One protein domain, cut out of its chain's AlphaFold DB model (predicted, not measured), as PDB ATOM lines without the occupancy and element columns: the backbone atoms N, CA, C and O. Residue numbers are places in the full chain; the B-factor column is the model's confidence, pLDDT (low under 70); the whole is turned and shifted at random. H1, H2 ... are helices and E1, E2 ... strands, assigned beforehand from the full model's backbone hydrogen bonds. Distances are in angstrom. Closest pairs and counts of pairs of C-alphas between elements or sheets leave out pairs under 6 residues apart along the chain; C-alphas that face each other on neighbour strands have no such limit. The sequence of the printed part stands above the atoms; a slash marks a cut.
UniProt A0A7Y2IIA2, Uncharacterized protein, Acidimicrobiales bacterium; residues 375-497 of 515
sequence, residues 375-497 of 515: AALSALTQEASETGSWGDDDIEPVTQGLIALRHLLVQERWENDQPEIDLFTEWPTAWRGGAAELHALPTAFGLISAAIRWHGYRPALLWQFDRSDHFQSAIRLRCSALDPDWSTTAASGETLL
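Overview. This is residues 375 to 497 of the 515 residues of an uncharacterized protein of Acidimicrobiales bacterium (UniProt A0A7Y2IIA2). Two four-stranded sheets, E3 E4 E5 E8 and E1 E2 E6 E7, lie face to face as a sandwich, and a helical hairpin of H1 and H2 lies off to one side of it, joined to it by the last residues of H2. The chain passes from one sheet to the other at the links E2 to E3, E5 to E6 and E7 to E8. The 123 printed residues hold two named helices followed by eight named strands, a mixed class of helices and strands. The sheet E3 E4 E5 E8 is all antiparallel, and E1 E2 E6 E7 is mixed. The whole is only just compact, close to loose, with a radius of gyration of the C-alphas of 16.0 A and spans of 45 by 40 by 24 A.

Along the chain. In one sheet, E3 is residues 436 to 443, E4 is 446 to 455 and 28.9 A long, E5 is 458 to 467 and 28.2 A long, and E8 is 492 to 496, with C-alpha 496 at (17.832, 7.628, -8.987). In the other, E1 is residues 410 to 415, E2 is 418 to 423, E6 is 476 to 479 and E7 is 483 to 488. H2, residues 395 to 409, is 21.0 A long. H1, residues 375 to 383, is 13.0 A long and begins with C-alpha 375 at (-3.036, -7.397, -12.287).

Arrangement. E3, E4 and E5 form a meander, each strand the antiparallel neighbour of the one before; E3 bends by 73 degrees at residue 440. N 438 and O 450 are 2.7 A apart between E3 and E4, and N 451 and O 462 are 2.8 A apart between E4 and E5. E8 is an edge strand antiparallel to E5, with N 495 and O 461 at 2.9 A. In the other sheet, E1 and E2 form a hairpin, with N 413 and O 420 at 2.8 A. E2 and E6 are parallel, with N 421 and O 476 at 2.8 A. E6 and E7 form a hairpin, with N 477 and O 488 at 2.8 A. Both sheets are strongly twisted. Where they face each other their planes are 13 degrees apart, with 10.8 A centre to centre, and their strands stand at 41 degrees. H2 only grazes each sheet, with residues 404 to 409 on E1 E2 E6 E7 and 406 to 409 on E3 E4 E5 E8. H1 and H2 touch at a shallow tilt of 27 degrees, opposite ways; their closest C-alphas, of Leu 377 and Gly 401, are 6.4 A apart. H1 is on neither sheet. Every O i to N i+4 pair is within hydrogen-bond range in H2, and 4 of 5 in H1.

Size, cuts and confidence. The two C-alphas farthest apart, of Gly 391 and Gln 472, are 46.0 A apart. The printed part has no cut. The links H1 to H2, 11 residues, and E2 to E3, 12 residues, are long. The mean pLDDT of the printed part is 90.6; residues 392 to 393 are under 70.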
ATOM      1  N   ALA A 375      -2.445  -6.397 -11.397       94.25
ATOM      2  CA  ALA A 375      -3.036  -7.397 -12.287       94.25
ATOM      3  C   ALA A 375      -4.538  -7.622 -12.023       94.25
ATOM      4  O   ALA A 375      -5.317  -7.715 -12.971       94.25
ATOM      5  N   ALA A 376      -4.957  -7.679 -10.752       95.25
ATOM      6  CA  ALA A 376      -6.369  -7.811 -10.391       95.25
ATOM      7  C   ALA A 376      -7.175  -6.556 -10.774       95.25
ATOM      8  O   ALA A 376      -8.290  -6.673 -11.276       95.25
ATOM      9  N   LEU A 377      -6.596  -5.362 -10.608       95.44
ATOM     10  CA  LEU A 377      -7.198  -4.108 -11.074       95.44
ATOM     11  C   LEU A 377      -7.329  -4.043 -12.598       95.44
ATOM     12  O   LEU A 377      -8.375  -3.656 -13.119       95.44
ATOM     13  N   SER A 378      -6.285  -4.429 -13.330       94.19
ATOM     14  CA  SER A 378      -6.333  -4.479 -14.790       94.19
ATOM     15  C   SER A 378      -7.389  -5.482 -15.270       94.19
ATOM     16  O   SER A 378      -8.070  -5.196 -16.248       94.19
ATOM     17  N   ALA A 379      -7.587  -6.611 -14.577       93.94
ATOM     18  CA  ALA A 379      -8.673  -7.547 -14.881       93.94
ATOM     19  C   ALA A 379     -10.061  -6.924 -14.637       93.94
ATOM     20  O   ALA A 379     -10.903  -6.966 -15.528       93.94
ATOM     21  N   LEU A 380     -10.266  -6.249 -13.499       93.00
ATOM     22  CA  LEU A 380     -11.517  -5.537 -13.207       93.00
ATOM     23  C   LEU A 380     -11.850  -4.506 -14.301       93.00
ATOM     24  O   LEU A 380     -12.966  -4.468 -14.811       93.00
ATOM     25  N   THR A 381     -10.873  -3.695 -14.716       92.38
ATOM     26  CA  THR A 381     -11.066  -2.694 -15.787       92.38
ATOM     27  C   THR A 381     -11.210  -3.292 -17.190       92.38
ATOM     28  O   THR A 381     -11.581  -2.578 -18.119       92.38
ATOM     29  N   GLN A 382     -10.926  -4.583 -17.386       91.25
ATOM     30  CA  GLN A 382     -11.215  -5.281 -18.644       91.25
ATOM     31  C   GLN A 382     -12.681  -5.684 -18.784       91.25
ATOM     32  O   GLN A 382     -13.124  -5.890 -19.912       91.25
ATOM     33  N   GLU A 383     -13.414  -5.767 -17.676       89.50
ATOM     34  CA  GLU A 383     -14.849  -6.058 -17.666       89.50
ATOM     35  C   GLU A 383     -15.698  -4.819 -17.996       89.50
ATOM     36  O   GLU A 383     -16.845  -4.955 -18.422       89.50
ATOM     37  N   ALA A 384     -15.128  -3.617 -17.850       88.69
ATOM     38  CA  ALA A 384     -15.782  -2.373 -18.226       88.69
ATOM     39  C   ALA A 384     -15.965  -2.246 -19.748       88.69
ATOM     40  O   ALA A 384     -15.108  -2.636 -20.546       88.69
ATOM     41  N   SER A 385     -17.070  -1.620 -20.139       86.69
ATOM     42  CA  SER A 385     -17.349  -1.162 -21.498       86.69
ATOM     43  C   SER A 385     -16.353  -0.087 -21.947       86.69
ATOM     44  O   SER A 385     -15.592   0.475 -21.156       86.69
ATOM     45  N   GLU A 386     -16.394   0.279 -23.228       86.25
ATOM     46  CA  GLU A 386     -15.563   1.353 -23.780       86.25
ATOM     47  C   GLU A 386     -15.872   2.742 -23.187       86.25
ATOM     48  O   GLU A 386     -15.098   3.686 -23.367       86.25
ATOM     49  N   THR A 387     -16.990   2.887 -22.468       87.44
ATOM     50  CA  THR A 387     -17.330   4.093 -21.702       87.44
ATOM     51  C   THR A 387     -17.006   3.971 -20.213       87.44
ATOM     52  O   THR A 387     -17.329   4.888 -19.453       87.44
ATOM     53  N   GLY A 388     -16.378   2.875 -19.781       83.19
ATOM     54  CA  GLY A 388     -16.002   2.653 -18.387       83.19
ATOM     55  C   GLY A 388     -17.151   2.185 -17.484       83.19
ATOM     56  O   GLY A 388     -17.073   2.416 -16.284       83.19
ATOM     57  N   SER A 389     -18.215   1.578 -18.031       80.75
ATOM     58  CA  SER A 389     -19.363   1.041 -17.264       80.75
ATOM     59  C   SER A 389     -19.381  -0.498 -17.224       80.75
ATOM     60  O   SER A 389     -18.939  -1.134 -18.176       80.75
ATOM     61  N   TRP A 390     -19.924  -1.128 -16.176       83.56
ATOM     62  CA  TRP A 390     -19.891  -2.597 -15.966       83.56
ATOM     63  C   TRP A 390     -21.212  -3.301 -16.318       83.56
ATOM     64  O   TRP A 390     -21.629  -4.272 -15.695       83.56
ATOM     65  N   GLY A 391     -21.862  -2.834 -17.378       71.94
ATOM     66  CA  GLY A 391     -23.274  -3.114 -17.608       71.94
ATOM     67  C   GLY A 391     -24.004  -1.820 -17.327       71.94
ATOM     68  O   GLY A 391     -23.924  -0.905 -18.146       71.94
ATOM     69  N   ASP A 392     -24.630  -1.683 -16.169       69.75
ATOM     70  CA  ASP A 392     -25.107  -0.369 -15.749       69.75
ATOM     71  C   ASP A 392     -23.922   0.503 -15.298       69.75
ATOM     72  O   ASP A 392     -22.772   0.056 -15.229       69.75
ATOM     73  N   ASP A 393     -24.154   1.798 -15.097       67.19
ATOM     74  CA  ASP A 393     -23.126   2.715 -14.598       67.19
ATOM     75  C   ASP A 393     -22.884   2.432 -13.102       67.19
ATOM     76  O   ASP A 393     -23.281   3.195 -12.216       67.19
ATOM     77  N   ASP A 394     -22.339   1.246 -12.836       77.94
ATOM     78  CA  ASP A 394     -22.306   0.574 -11.549       77.94
ATOM     79  C   ASP A 394     -21.298   1.229 -10.616       77.94
ATOM     80  O   ASP A 394     -20.113   1.383 -10.919       77.94
ATOM     81  N   ILE A 395     -21.771   1.588  -9.426       85.75
ATOM     82  CA  ILE A 395     -20.954   2.299  -8.446       85.75
ATOM     83  C   ILE A 395     -19.988   1.374  -7.699       85.75
ATOM     84  O   ILE A 395     -18.917   1.798  -7.267       85.75
ATOM     85  N   GLU A 396     -20.334   0.095  -7.557       89.25
ATOM     86  CA  GLU A 396     -19.548  -0.854  -6.766       89.25
ATOM     87  C   GLU A 396     -18.185  -1.170  -7.423       89.25
ATOM     88  O   GLU A 396     -17.170  -0.931  -6.767       89.25
ATOM     89  N   PRO A 397     -18.084  -1.581  -8.707       91.94
ATOM     90  CA  PRO A 397     -16.782  -1.790  -9.354       91.94
ATOM     91  C   PRO A 397     -15.925  -0.519  -9.388       91.94
ATOM     92  O   PRO A 397     -14.709  -0.577  -9.197       91.94
ATOM     93  N   VAL A 398     -16.560   0.646  -9.570       92.44
ATOM     94  CA  VAL A 398     -15.885   1.951  -9.568       92.44
ATOM     95  C   VAL A 398     -15.271   2.246  -8.200       92.44
ATOM     96  O   VAL A 398     -14.083   2.555  -8.114       92.44
ATOM     97  N   THR A 399     -16.040   2.127  -7.116       93.94
ATOM     98  CA  THR A 399     -15.538   2.390  -5.758       93.94
ATOM     99  C   THR A 399     -14.450   1.400  -5.355       93.94
ATOM    100  O   THR A 399     -13.403   1.823  -4.862       93.94
ATOM    101  N   GLN A 400     -14.628   0.105  -5.640       93.06
ATOM    102  CA  GLN A 400     -13.605  -0.914  -5.395       93.06
ATOM    103  C   GLN A 400     -12.315  -0.613  -6.163       93.06
ATOM    104  O   GLN A 400     -11.230  -0.608  -5.576       93.06
ATOM    105  N   GLY A 401     -12.435  -0.315  -7.459       95.12
ATOM    106  CA  GLY A 401     -11.317   0.015  -8.331       95.12
ATOM    107  C   GLY A 401     -10.554   1.254  -7.865       95.12
ATOM    108  O   GLY A 401      -9.329   1.215  -7.778       95.12
ATOM    109  N   LEU A 402     -11.256   2.333  -7.508       95.12
ATOM    110  CA  LEU A 402     -10.642   3.578  -7.035       95.12
ATOM    111  C   LEU A 402      -9.918   3.409  -5.694       95.12
ATOM    112  O   LEU A 402      -8.784   3.872  -5.553       95.12
ATOM    113  N   ILE A 403     -10.538   2.736  -4.720       94.56
ATOM    114  CA  ILE A 403      -9.928   2.506  -3.401       94.56
ATOM    115  C   ILE A 403      -8.686   1.616  -3.542       94.56
ATOM    116  O   ILE A 403      -7.631   1.934  -2.990       94.56
ATOM    117  N   ALA A 404      -8.784   0.524  -4.304       95.38
ATOM    118  CA  ALA A 404      -7.657  -0.370  -4.558       95.38
ATOM    119  C   ALA A 404      -6.529   0.324  -5.329       95.38
ATOM    120  O   ALA A 404      -5.368   0.215  -4.934       95.38
ATOM    121  N   LEU A 405      -6.858   1.083  -6.381       96.50
ATOM    122  CA  LEU A 405      -5.876   1.853  -7.141       96.50
ATOM    123  C   LEU A 405      -5.142   2.822  -6.226       96.50
ATOM    124  O   LEU A 405      -3.913   2.845  -6.225       96.50
ATOM    125  N   ARG A 406      -5.871   3.561  -5.383       94.38
ATOM    126  CA  ARG A 406      -5.253   4.440  -4.396       94.38
ATOM    127  C   ARG A 406      -4.287   3.641  -3.510       94.38
ATOM    128  O   ARG A 406      -3.121   4.016  -3.430       94.38
ATOM    129  N   HIS A 407      -4.722   2.553  -2.875       91.94
ATOM    130  CA  HIS A 407      -3.858   1.771  -1.978       91.94
ATOM    131  C   HIS A 407      -2.606   1.199  -2.658       91.94
ATOM    132  O   HIS A 407      -1.566   1.096  -2.010       91.94
ATOM    133  N   LEU A 408      -2.684   0.850  -3.946       94.06
ATOM    134  CA  LEU A 408      -1.539   0.342  -4.702       94.06
ATOM    135  C   LEU A 408      -0.554   1.451  -5.097       94.06
ATOM    136  O   LEU A 408       0.656   1.214  -5.151       94.06
ATOM    137  N   LEU A 409      -1.046   2.671  -5.325       96.19
ATOM    138  CA  LEU A 409      -0.208   3.837  -5.609       96.19
ATOM    139  C   LEU A 409       0.454   4.400  -4.352       96.19
ATOM    140  O   LEU A 409       1.605   4.827  -4.411       96.19
ATOM    141  N   VAL A 410      -0.266   4.418  -3.230       94.50
ATOM    142  CA  VAL A 410       0.188   4.993  -1.964       94.50
ATOM    143  C   VAL A 410      -0.346   4.164  -0.806       94.50
ATOM    144  O   VAL A 410      -1.558   4.098  -0.586       94.50
ATOM    145  N   GLN A 411       0.571   3.598  -0.023       91.12
ATOM    146  CA  GLN A 411       0.222   2.840   1.171       91.12
ATOM    147  C   GLN A 411       0.836   3.453   2.423       91.12
ATOM    148  O   GLN A 411       2.056   3.526   2.565       91.12
ATOM    149  N   GLU A 412      -0.018   3.845   3.365       87.88
ATOM    150  CA  GLU A 412       0.417   4.329   4.670       87.88
ATOM    151  C   GLU A 412       0.603   3.197   5.671       87.88
ATOM    152  O   GLU A 412      -0.237   2.303   5.818       87.88
ATOM    153  N   ARG A 413       1.701   3.267   6.420       81.56
ATOM    154  CA  ARG A 413       2.032   2.310   7.470       81.56
ATOM    155  C   ARG A 413       2.577   3.010   8.706       81.56
ATOM    156  O   ARG A 413       2.936   4.185   8.693       81.56
ATOM    157  N   TRP A 414       2.611   2.257   9.795       75.00
ATOM    158  CA  TRP A 414       3.311   2.623  11.018       75.00
ATOM    159  C   TRP A 414       4.300   1.506  11.330       75.00
ATOM    160  O   TRP A 414       3.884   0.398  11.670       75.00
ATOM    161  N   GLU A 415       5.594   1.788  11.213       74.69
ATOM    162  CA  GLU A 415       6.664   0.862  11.578       74.69
ATOM    163  C   GLU A 415       7.383   1.402  12.816       74.69
ATOM    164  O   GLU A 415       7.981   2.472  12.772       74.69
ATOM    165  N   ASN A 416       7.326   0.677  13.941       74.50
ATOM    166  CA  ASN A 416       7.979   1.071  15.201       74.50
ATOM    167  C   ASN A 416       7.672   2.523  15.634       74.50
ATOM    168  O   ASN A 416       8.580   3.284  15.956       74.50
ATOM    169  N   ASP A 417       6.391   2.911  15.605       71.62
ATOM    170  CA  ASP A 417       5.899   4.276  15.872       71.62
ATOM    171  C   ASP A 417       6.383   5.360  14.880       71.62
ATOM    172  O   ASP A 417       6.042   6.533  15.040       71.62
ATOM    173  N   GLN A 418       7.104   4.990  13.815       82.19
ATOM    174  CA  GLN A 418       7.415   5.883  12.705       82.19
ATOM    175  C   GLN A 418       6.343   5.767  11.606       82.19
ATOM    176  O   GLN A 418       6.097   4.668  11.101       82.19
ATOM    177  N   PRO A 419       5.705   6.881  11.209       86.06
ATOM    178  CA  PRO A 419       4.796   6.907  10.072       86.06
ATOM    179  C   PRO A 419       5.578   6.741   8.768       86.06
ATOM    180  O   PRO A 419       6.631   7.356   8.568       86.06
ATOM    181  N   GLU A 420       5.037   5.928   7.872       91.06
ATOM    182  CA  GLU A 420       5.648   5.588   6.596       91.06
ATOM    183  C   GLU A 420       4.625   5.689   5.462       91.06
ATOM    184  O   GLU A 420       3.452   5.359   5.644       91.06
ATOM    185  N   ILE A 421       5.081   6.138   4.296       94.31
ATOM    186  CA  ILE A 421       4.367   6.037   3.026       94.31
ATOM    187  C   ILE A 421       5.248   5.252   2.057       94.31
ATOM    188  O   ILE A 421       6.386   5.644   1.795       94.31
ATOM    189  N   ASP A 422       4.701   4.183   1.492       95.44
ATOM    190  CA  ASP A 422       5.311   3.464   0.378       95.44
ATOM    191  C   ASP A 422       4.625   3.866  -0.933       95.44
ATOM    192  O   ASP A 422       3.401   3.767  -1.065       95.44
ATOM    193  N   LEU A 423       5.416   4.387  -1.872       97.31
ATOM    194  CA  LEU A 423       4.967   4.876  -3.173       97.31
ATOM    195  C   LEU A 423       5.113   3.781  -4.221       97.31
ATOM    196  O   LEU A 423       6.176   3.174  -4.331       97.31
ATOM    197  N   PHE A 424       4.077   3.599  -5.040       95.19
ATOM    198  CA  PHE A 424       4.023   2.579  -6.087       95.19
ATOM    199  C   PHE A 424       4.363   1.194  -5.522       95.19
ATOM    200  O   PHE A 424       5.399   0.614  -5.836       95.19
ATOM    201  N   THR A 425       3.493   0.677  -4.651       91.31
ATOM    202  CA  THR A 425       3.717  -0.581  -3.907       91.31
ATOM    203  C   THR A 425       3.884  -1.814  -4.799       91.31
ATOM    204  O   THR A 425       4.426  -2.829  -4.364       91.31
ATOM    205  N   GLU A 426       3.473  -1.713  -6.062       92.44
ATOM    206  CA  GLU A 426       3.717  -2.691  -7.110       92.44
ATOM    207  C   GLU A 426       4.098  -1.965  -8.409       92.44
ATOM    208  O   GLU A 426       3.512  -0.940  -8.762       92.44
ATOM    209  N   TRP A 427       5.069  -2.516  -9.142       92.25
ATOM    210  CA  TRP A 427       5.455  -2.034 -10.468       92.25
ATOM    211  C   TRP A 427       5.562  -3.208 -11.451       92.25
ATOM    212  O   TRP A 427       6.613  -3.855 -11.530       92.25
ATOM    213  N   PRO A 428       4.489  -3.525 -12.199       91.19
ATOM    214  CA  PRO A 428       4.495  -4.647 -13.130       91.19
ATOM    215  C   PRO A 428       5.549  -4.504 -14.228       91.19
ATOM    216  O   PRO A 428       5.867  -3.402 -14.678       91.19
ATOM    217  N   THR A 429       6.020  -5.630 -14.765       86.88
ATOM    218  CA  THR A 429       6.984  -5.641 -15.880       86.88
ATOM    219  C   THR A 429       6.494  -4.858 -17.095       86.88
ATOM    220  O   THR A 429       7.290  -4.179 -17.739       86.88
ATOM    221  N   ALA A 430       5.189  -4.900 -17.378       88.69
ATOM    222  CA  ALA A 430       4.574  -4.163 -18.482       88.69
ATOM    223  C   ALA A 430       4.681  -2.632 -18.338       88.69
ATOM    224  O   ALA A 430       4.528  -1.916 -19.319       88.69
ATOM    225  N   TRP A 431       4.949  -2.121 -17.130       91.62
ATOM    226  CA  TRP A 431       5.120  -0.689 -16.856       91.62
ATOM    227  C   TRP A 431       6.582  -0.243 -16.928       91.62
ATOM    228  O   TRP A 431       6.888   0.938 -16.770       91.62
ATOM    229  N   ARG A 432       7.523  -1.168 -17.141       87.94
ATOM    230  CA  ARG A 432       8.947  -0.843 -17.256       87.94
ATOM    231  C   ARG A 432       9.184   0.126 -18.418       87.94
ATOM    232  O   ARG A 432       8.692  -0.084 -19.519       87.94
ATOM    233  N   GLY A 433       9.954   1.182 -18.170       89.19
ATOM    234  CA  GLY A 433      10.180   2.263 -19.136       89.19
ATOM    235  C   GLY A 433       9.031   3.275 -19.238       89.19
ATOM    236  O   GLY A 433       9.232   4.359 -19.779       89.19
ATOM    237  N   GLY A 434       7.848   2.961 -18.698       92.56
ATOM    238  CA  GLY A 434       6.702   3.864 -18.659       92.56
ATOM    239  C   GLY A 434       6.826   4.914 -17.554       92.56
ATOM    240  O   GLY A 434       7.383   4.653 -16.487       92.56
ATOM    241  N   ALA A 435       6.293   6.109 -17.803       95.31
ATOM    242  CA  ALA A 435       6.208   7.161 -16.795       95.31
ATOM    243  C   ALA A 435       4.939   7.009 -15.944       95.31
ATOM    244  O   ALA A 435       3.899   6.584 -16.446       95.31
ATOM    245  N   ALA A 436       5.028   7.398 -14.674       97.94
ATOM    246  CA  ALA A 436       3.876   7.540 -13.788       97.94
ATOM    247  C   ALA A 436       3.930   8.905 -13.102       97.94
ATOM    248  O   ALA A 436       5.012   9.344 -12.715       97.94
ATOM    249  N   GLU A 437       2.790   9.565 -12.937       98.12
ATOM    250  CA  GLU A 437       2.672  10.856 -12.264       98.12
ATOM    251  C   GLU A 437       1.461  10.846 -11.327       98.12
ATOM    252  O   GLU A 437       0.343  10.523 -11.724       98.12
ATOM    253  N   LEU A 438       1.698  11.214 -10.073       97.75
ATOM    254  CA  LEU A 438       0.708  11.450  -9.034       97.75
ATOM    255  C   LEU A 438       0.766  12.932  -8.684       97.75
ATOM    256  O   LEU A 438       1.837  13.455  -8.368       97.75
ATOM    257  N   HIS A 439      -0.380  13.598  -8.710       95.88
ATOM    258  CA  HIS A 439      -0.502  14.985  -8.296       95.88
ATOM    259  C   HIS A 439      -1.442  15.080  -7.103       95.88
ATOM    260  O   HIS A 439      -2.602  14.685  -7.215       95.88
ATOM    261  N   ALA A 440      -0.920  15.600  -5.988       94.44
ATOM    262  CA  ALA A 440      -1.656  15.900  -4.762       94.44
ATOM    263  C   ALA A 440      -2.619  14.776  -4.330       94.44
ATOM    264  O   ALA A 440      -3.785  15.015  -4.015       94.44
ATOM    265  N   LEU A 441      -2.143  13.526  -4.338       94.38
ATOM    266  CA  LEU A 441      -2.948  12.382  -3.931       94.38
ATOM    267  C   LEU A 441      -3.114  12.390  -2.395       94.38
ATOM    268  O   LEU A 441      -2.108  12.525  -1.686       94.38
ATOM    269  N   PRO A 442      -4.339  12.261  -1.850       91.44
ATOM    270  CA  PRO A 442      -4.565  12.322  -0.409       91.44
ATOM    271  C   PRO A 442      -3.915  11.168   0.347       91.44
ATOM    272  O   PRO A 442      -3.954  10.021  -0.103       91.44
ATOM    273  N   THR A 443      -3.372  11.460   1.530       89.94
ATOM    274  CA  THR A 443      -2.868  10.485   2.510       89.94
ATOM    275  C   THR A 443      -3.281  10.854   3.921       89.94
ATOM    276  O   THR A 443      -3.547  12.021   4.210       89.94
ATOM    277  N   ALA A 444      -3.251   9.881   4.831       83.31
ATOM    278  CA  ALA A 444      -3.519  10.095   6.251       83.31
ATOM    279  C   ALA A 444      -2.602  11.147   6.910       83.31
ATOM    280  O   ALA A 444      -2.872  11.572   8.032       83.31
ATOM    281  N   PHE A 445      -1.518  11.555   6.242       85.94
ATOM    282  CA  PHE A 445      -0.521  12.481   6.771       85.94
ATOM    283  C   PHE A 445      -0.434  13.818   6.004       85.94
ATOM    284  O   PHE A 445       0.307  14.711   6.423       85.94
ATOM    285  N   GLY A 446      -1.135  13.967   4.876       88.94
ATOM    286  CA  GLY A 446      -0.989  15.101   3.952       88.94
ATOM    287  C   GLY A 446      -1.181  14.707   2.486       88.94
ATOM    288  O   GLY A 446      -1.633  13.600   2.195       88.94
ATOM    289  N   LEU A 447      -0.825  15.590   1.558       93.00
ATOM    290  CA  LEU A 447      -0.923  15.349   0.116       93.00
ATOM    291  C   LEU A 447       0.442  14.951  -0.449       93.00
ATOM    292  O   LEU A 447       1.449  15.599  -0.162       93.00
ATOM    293  N   ILE A 448       0.483  13.900  -1.268       96.19
ATOM    294  CA  ILE A 448       1.708  13.457  -1.941       96.19
ATOM    295  C   ILE A 448       1.602  13.661  -3.452       96.19
ATOM    296  O   ILE A 448       0.665  13.204  -4.103       96.19
ATOM    297  N   SER A 449       2.604  14.324  -4.019       98.06
ATOM    298  CA  SER A 449       2.886  14.306  -5.450       98.06
ATOM    299  C   SER A 449       4.152  13.493  -5.688       98.06
ATOM    300  O   SER A 449       5.141  13.660  -4.973       98.06
ATOM    301  N   ALA A 450       4.135  12.614  -6.684       98.50
ATOM    302  CA  ALA A 450       5.283  11.784  -7.025       98.50
ATOM    303  C   ALA A 450       5.317  11.483  -8.522       98.50
ATOM    304  O   ALA A 450       4.271  11.355  -9.147       98.50
ATOM    305  N   ALA A 451       6.504  11.338  -9.101       98.56
ATOM    306  CA  ALA A 451       6.650  10.954 -10.497       98.56
ATOM    307  C   ALA A 451       7.788   9.955 -10.694       98.56
ATOM    308  O   ALA A 451       8.854  10.098 -10.095       98.56
ATOM    309  N   ILE A 452       7.564   8.984 -11.579       97.88
ATOM    310  CA  ILE A 452       8.579   8.065 -12.090       97.88
ATOM    311  C   ILE A 452       8.938   8.472 -13.514       97.88
ATOM    312  O   ILE A 452       8.081   8.528 -14.397       97.88
ATOM    313  N   ARG A 453      10.228   8.729 -13.739       96.06
ATOM    314  CA  ARG A 453      10.826   9.004 -15.056       96.06
ATOM    315  C   ARG A 453      11.998   8.065 -15.287       96.06
ATOM    316  O   ARG A 453      12.630   7.643 -14.332       96.06
ATOM    317  N   TRP A 454      12.324   7.734 -16.531       91.75
ATOM    318  CA  TRP A 454      13.403   6.783 -16.822       91.75
ATOM    319  C   TRP A 454      14.643   7.481 -17.375       91.75
ATOM    320  O   TRP A 454      14.559   8.257 -18.324       91.75
ATOM    321  N   HIS A 455      15.803   7.163 -16.798       88.12
ATOM    322  CA  HIS A 455      17.120   7.555 -17.297       88.12
ATOM    323  C   HIS A 455      17.888   6.287 -17.677       88.12
ATOM    324  O   HIS A 455      18.521   5.638 -16.840       88.12
ATOM    325  N   GLY A 456      17.768   5.886 -18.944       85.38
ATOM    326  CA  GLY A 456      18.186   4.553 -19.379       85.38
ATOM    327  C   GLY A 456      17.392   3.480 -18.629       85.38
ATOM    328  O   GLY A 456      16.164   3.490 -18.641       85.38
ATOM    329  N   TYR A 457      18.088   2.576 -17.939       80.25
ATOM    330  CA  TYR A 457      17.467   1.476 -17.193       80.25
ATOM    331  C   TYR A 457      17.102   1.804 -15.743       80.25
ATOM    332  O   TYR A 457      16.520   0.953 -15.070       80.25
ATOM    333  N   ARG A 458      17.456   2.996 -15.246       88.25
ATOM    334  CA  ARG A 458      17.200   3.384 -13.855       88.25
ATOM    335  C   ARG A 458      16.009   4.342 -13.768       88.25
ATOM    336  O   ARG A 458      16.014   5.361 -14.467       88.25
ATOM    337  N   PRO A 459      15.010   4.053 -12.919       95.19
ATOM    338  CA  PRO A 459      13.937   4.993 -12.654       95.19
ATOM    339  C   PRO A 459      14.429   6.116 -11.730       95.19
ATOM    340  O   PRO A 459      15.077   5.873 -10.714       95.19
ATOM    341  N   ALA A 460      14.110   7.355 -12.082       96.69
ATOM    342  CA  ALA A 460      14.165   8.511 -11.210       96.69
ATOM    343  C   ALA A 460      12.807   8.705 -10.537       96.69
ATOM    344  O   ALA A 460      11.784   8.782 -11.221       96.69
ATOM    345  N   LEU A 461      12.824   8.820  -9.212       98.44
ATOM    346  CA  LEU A 461      11.678   9.225  -8.412       98.44
ATOM    347  C   LEU A 461      11.822  10.702  -8.060       98.44
ATOM    348  O   LEU A 461      12.831  11.111  -7.488       98.44
ATOM    349  N   LEU A 462      10.792  11.479  -8.374       98.62
ATOM    350  CA  LEU A 462      10.608  12.844  -7.897       98.62
ATOM    351  C   LEU A 462       9.441  12.841  -6.922       98.62
ATOM    352  O   LEU A 462       8.441  12.175  -7.186       98.62
ATOM    353  N   TRP A 463       9.541  13.582  -5.824       98.56
ATOM    354  CA  TRP A 463       8.445  13.689  -4.867       98.56
ATOM    355  C   TRP A 463       8.341  15.081  -4.256       98.56
ATOM    356  O   TRP A 463       9.326  15.808  -4.101       98.56
ATOM    357  N   GLN A 464       7.120  15.414  -3.864       97.94
ATOM    358  CA  GLN A 464       6.789  16.541  -3.013       97.94
ATOM    359  C   GLN A 464       5.645  16.124  -2.097       97.94
ATOM    360  O   GLN A 464       4.626  15.609  -2.551       97.94
ATOM    361  N   PHE A 465       5.823  16.359  -0.807       95.88
ATOM    362  CA  PHE A 465       4.877  16.014   0.228       95.88
ATOM    363  C   PHE A 465       4.457  17.264   0.997       95.88
ATOM    364  O   PHE A 465       5.249  17.844   1.747       95.88
ATOM    365  N   ASP A 466       3.191  17.634   0.838       92.75
ATOM    366  CA  ASP A 466       2.565  18.743   1.542       92.75
ATOM    367  C   ASP A 466       1.887  18.181   2.799       92.75
ATOM    368  O   ASP A 466       0.798  17.601   2.764       92.75
ATOM    369  N   ARG A 467       2.594  18.282   3.928       89.25
ATOM    370  CA  ARG A 467       2.166  17.709   5.210       89.25
ATOM    371  C   ARG A 467       0.949  18.444   5.772       89.25
ATOM    372  O   ARG A 467       0.892  19.666   5.719       89.25
ATOM    373  N   SER A 468       0.028  17.695   6.379       82.81
ATOM    374  CA  SER A 468      -1.084  18.272   7.142       82.81
ATOM    375  C   SER A 468      -0.595  18.933   8.437       82.81
ATOM    376  O   SER A 468       0.242  18.372   9.146       82.81
ATOM    377  N   ASP A 469      -1.169  20.084   8.793       78.50
ATOM    378  CA  ASP A 469      -0.805  20.862   9.989       78.50
ATOM    379  C   ASP A 469      -0.960  20.075  11.304       78.50
ATOM    380  O   ASP A 469      -0.243  20.303  12.285       78.50
ATOM    381  N   HIS A 470      -1.878  19.104  11.323       70.69
ATOM    382  CA  HIS A 470      -2.158  18.261  12.487       70.69
ATOM    383  C   HIS A 470      -1.130  17.141  12.695       70.69
ATOM    384  O   HIS A 470      -1.178  16.445  13.710       70.69
ATOM    385  N   PHE A 471      -0.189  16.960  11.764       72.94
ATOM    386  CA  PHE A 471       0.811  15.906  11.827       72.94
ATOM    387  C   PHE A 471       2.224  16.493  11.885       72.94
ATOM    388  O   PHE A 471       2.712  17.092  10.934       72.94
ATOM    389  N   GLN A 472       2.905  16.320  13.020       74.56
ATOM    390  CA  GLN A 472       4.199  16.973  13.285       74.56
ATOM    391  C   GLN A 472       5.405  16.033  13.118       74.56
ATOM    392  O   GLN A 472       6.547  16.484  13.036       74.56
ATOM    393  N   SER A 473       5.180  14.718  13.062       80.81
ATOM    394  CA  SER A 473       6.253  13.731  12.928       80.81
ATOM    395  C   SER A 473       6.814  13.689  11.504       80.81
ATOM    396  O   SER A 473       6.082  13.821  10.522       80.81
ATOM    397  N   ALA A 474       8.125  13.459  11.384       86.62
ATOM    398  CA  ALA A 474       8.741  13.162  10.096       86.62
ATOM    399  C   ALA A 474       8.191  11.837   9.547       86.62
ATOM    400  O   ALA A 474       8.122  10.845  10.275       86.62
ATOM    401  N   ILE A 475       7.831  11.827   8.266       91.19
ATOM    402  CA  ILE A 475       7.270  10.661   7.578       91.19
ATOM    403  C   ILE A 475       8.372  10.041   6.743       91.19
ATOM    404  O   ILE A 475       9.067  10.751   6.014       91.19
ATOM    405  N   ARG A 476       8.552   8.731   6.874       95.19
ATOM    406  CA  ARG A 476       9.470   7.984   6.023       95.19
ATOM    407  C   ARG A 476       8.785   7.703   4.688       95.19
ATOM    408  O   ARG A 476       7.707   7.126   4.665       95.19
ATOM    409  N   LEU A 477       9.403   8.103   3.588       97.00
ATOM    410  CA  LEU A 477       8.987   7.740   2.239       97.00
ATOM    411  C   LEU A 477       9.829   6.567   1.745       97.00
ATOM    412  O   LEU A 477      11.038   6.528   1.988       97.00
ATOM    413  N   ARG A 478       9.179   5.636   1.048       96.56
ATOM    414  CA  ARG A 478       9.776   4.472   0.384       96.56
ATOM    415  C   ARG A 478       9.212   4.321  -1.026       96.56
ATOM    416  O   ARG A 478       8.200   4.931  -1.363       96.56
ATOM    417  N   CYS A 479       9.889   3.525  -1.846       96.00
ATOM    418  CA  CYS A 479       9.385   3.085  -3.145       96.00
ATOM    419  C   CYS A 479       9.790   1.626  -3.360       96.00
ATOM    420  O   CYS A 479      10.641   1.299  -4.192       96.00
ATOM    421  N   SER A 480       9.243   0.752  -2.515       93.06
ATOM    422  CA  SER A 480       9.780  -0.592  -2.300       93.06
ATOM    423  C   SER A 480       9.747  -1.482  -3.544       93.06
ATOM    424  O   SER A 480      10.629  -2.326  -3.703       93.06
ATOM    425  N   ALA A 481       8.797  -1.270  -4.460       92.00
ATOM    426  CA  ALA A 481       8.715  -2.031  -5.706       92.00
ATOM    427  C   ALA A 481       9.877  -1.741  -6.673       92.00
ATOM    428  O   ALA A 481      10.270  -2.607  -7.459       92.00
ATOM    429  N   LEU A 482      10.435  -0.529  -6.632       93.25
ATOM    430  CA  LEU A 482      11.503  -0.093  -7.534       93.25
ATOM    431  C   LEU A 482      12.882  -0.088  -6.862       93.25
ATOM    432  O   LEU A 482      13.880  -0.307  -7.550       93.25
ATOM    433  N   ASP A 483      12.938   0.142  -5.548       93.88
ATOM    434  CA  ASP A 483      14.148   0.099  -4.724       93.88
ATOM    435  C   ASP A 483      13.787  -0.168  -3.242       93.88
ATOM    436  O   ASP A 483      13.326   0.739  -2.542       93.88
ATOM    437  N   PRO A 484      13.971  -1.402  -2.733       92.19
ATOM    438  CA  PRO A 484      13.620  -1.768  -1.360       92.19
ATOM    439  C   PRO A 484      14.537  -1.149  -0.309       92.19
ATOM    440  O   PRO A 484      14.154  -1.076   0.859       92.19
ATOM    441  N   ASP A 485      15.743  -0.744  -0.699       93.62
ATOM    442  CA  ASP A 485      16.748  -0.217   0.220       93.62
ATOM    443  C   ASP A 485      16.662   1.312   0.320       93.62
ATOM    444  O   ASP A 485      17.129   1.911   1.295       93.62
ATOM    445  N   TRP A 486      16.019   1.961  -0.654       95.88
ATOM    446  CA  TRP A 486      15.806   3.399  -0.641       95.88
ATOM    447  C   TRP A 486      14.728   3.831   0.360       95.88
ATOM    448  O   TRP A 486      13.614   3.305   0.415       95.88
ATOM    449  N   SER A 487      15.052   4.869   1.129       96.69
ATOM    450  CA  SER A 487      14.080   5.626   1.913       96.69
ATOM    451  C   SER A 487      14.578   7.043   2.191       96.69
ATOM    452  O   SER A 487      15.776   7.327   2.124       96.69
ATOM    453  N   THR A 488      13.661   7.948   2.524       97.50
ATOM    454  CA  THR A 488      13.984   9.325   2.921       97.50
ATOM    455  C   THR A 488      12.948   9.866   3.900       97.50
ATOM    456  O   THR A 488      11.845   9.343   3.998       97.50
ATOM    457  N   THR A 489      13.283  10.927   4.629       95.81
ATOM    458  CA  THR A 489      12.322  11.721   5.418       95.81
ATOM    459  C   THR A 489      12.173  13.152   4.900       95.81
ATOM    460  O   THR A 489      11.431  13.952   5.477       95.81
ATOM    461  N   ALA A 490      12.878  13.496   3.817       96.31
ATOM    462  CA  ALA A 490      12.775  14.801   3.179       96.31
ATOM    463  C   ALA A 490      11.392  14.976   2.533       96.31
ATOM    464  O   ALA A 490      10.904  14.079   1.848       96.31
ATOM    465  N   ALA A 491      10.778  16.145   2.726       94.56
ATOM    466  CA  ALA A 491       9.448  16.441   2.189       94.56
ATOM    467  C   ALA A 491       9.440  16.582   0.659       94.56
ATOM    468  O   ALA A 491       8.411  16.364   0.036       94.56
ATOM    469  N   SER A 492      10.571  16.908   0.040       97.81
ATOM    470  CA  SER A 492      10.710  16.939  -1.413       97.81
ATOM    471  C   SER A 492      12.106  16.510  -1.839       97.81
ATOM    472  O   SER A 492      13.053  16.539  -1.045       97.81
ATOM    473  N   GLY A 493      12.228  16.103  -3.098       98.19
ATOM    474  CA  GLY A 493      13.511  15.769  -3.695       98.19
ATOM    475  C   GLY A 493      13.385  14.981  -4.988       98.19
ATOM    476  O   GLY A 493      12.292  14.720  -5.495       98.19
ATOM    477  N   GLU A 494      14.548  14.603  -5.504       98.12
ATOM    478  CA  GLU A 494      14.702  13.694  -6.629       98.12
ATOM    479  C   GLU A 494      15.799  12.676  -6.318       98.12
ATOM    480  O   GLU A 494      16.763  12.964  -5.601       98.12
ATOM    481  N   THR A 495      15.653  11.457  -6.824       97.75
ATOM    482  CA  THR A 495      16.665  10.415  -6.659       97.75
ATOM    483  C   THR A 495      16.624   9.407  -7.799       97.75
ATOM    484  O   THR A 495      15.573   9.177  -8.392       97.75
ATOM    485  N   LEU A 496      17.766   8.788  -8.101       96.38
ATOM    486  CA  LEU A 496      17.832   7.628  -8.987       96.38
ATOM    487  C   LEU A 496      17.729   6.361  -8.145       96.38
ATOM    488  O   LEU A 496      18.644   6.033  -7.390       96.38
ATOM    489  N   LEU A 497      16.638   5.632  -8.330       95.00
ATOM    490  CA  LEU A 497      16.388   4.348  -7.691       95.00
ATOM    491  C   LEU A 497      17.272   3.268  -8.321       95.00
ATOM    492  O   LEU A 497      17.667   3.365  -9.490       95.00
TER     493      LEU A 497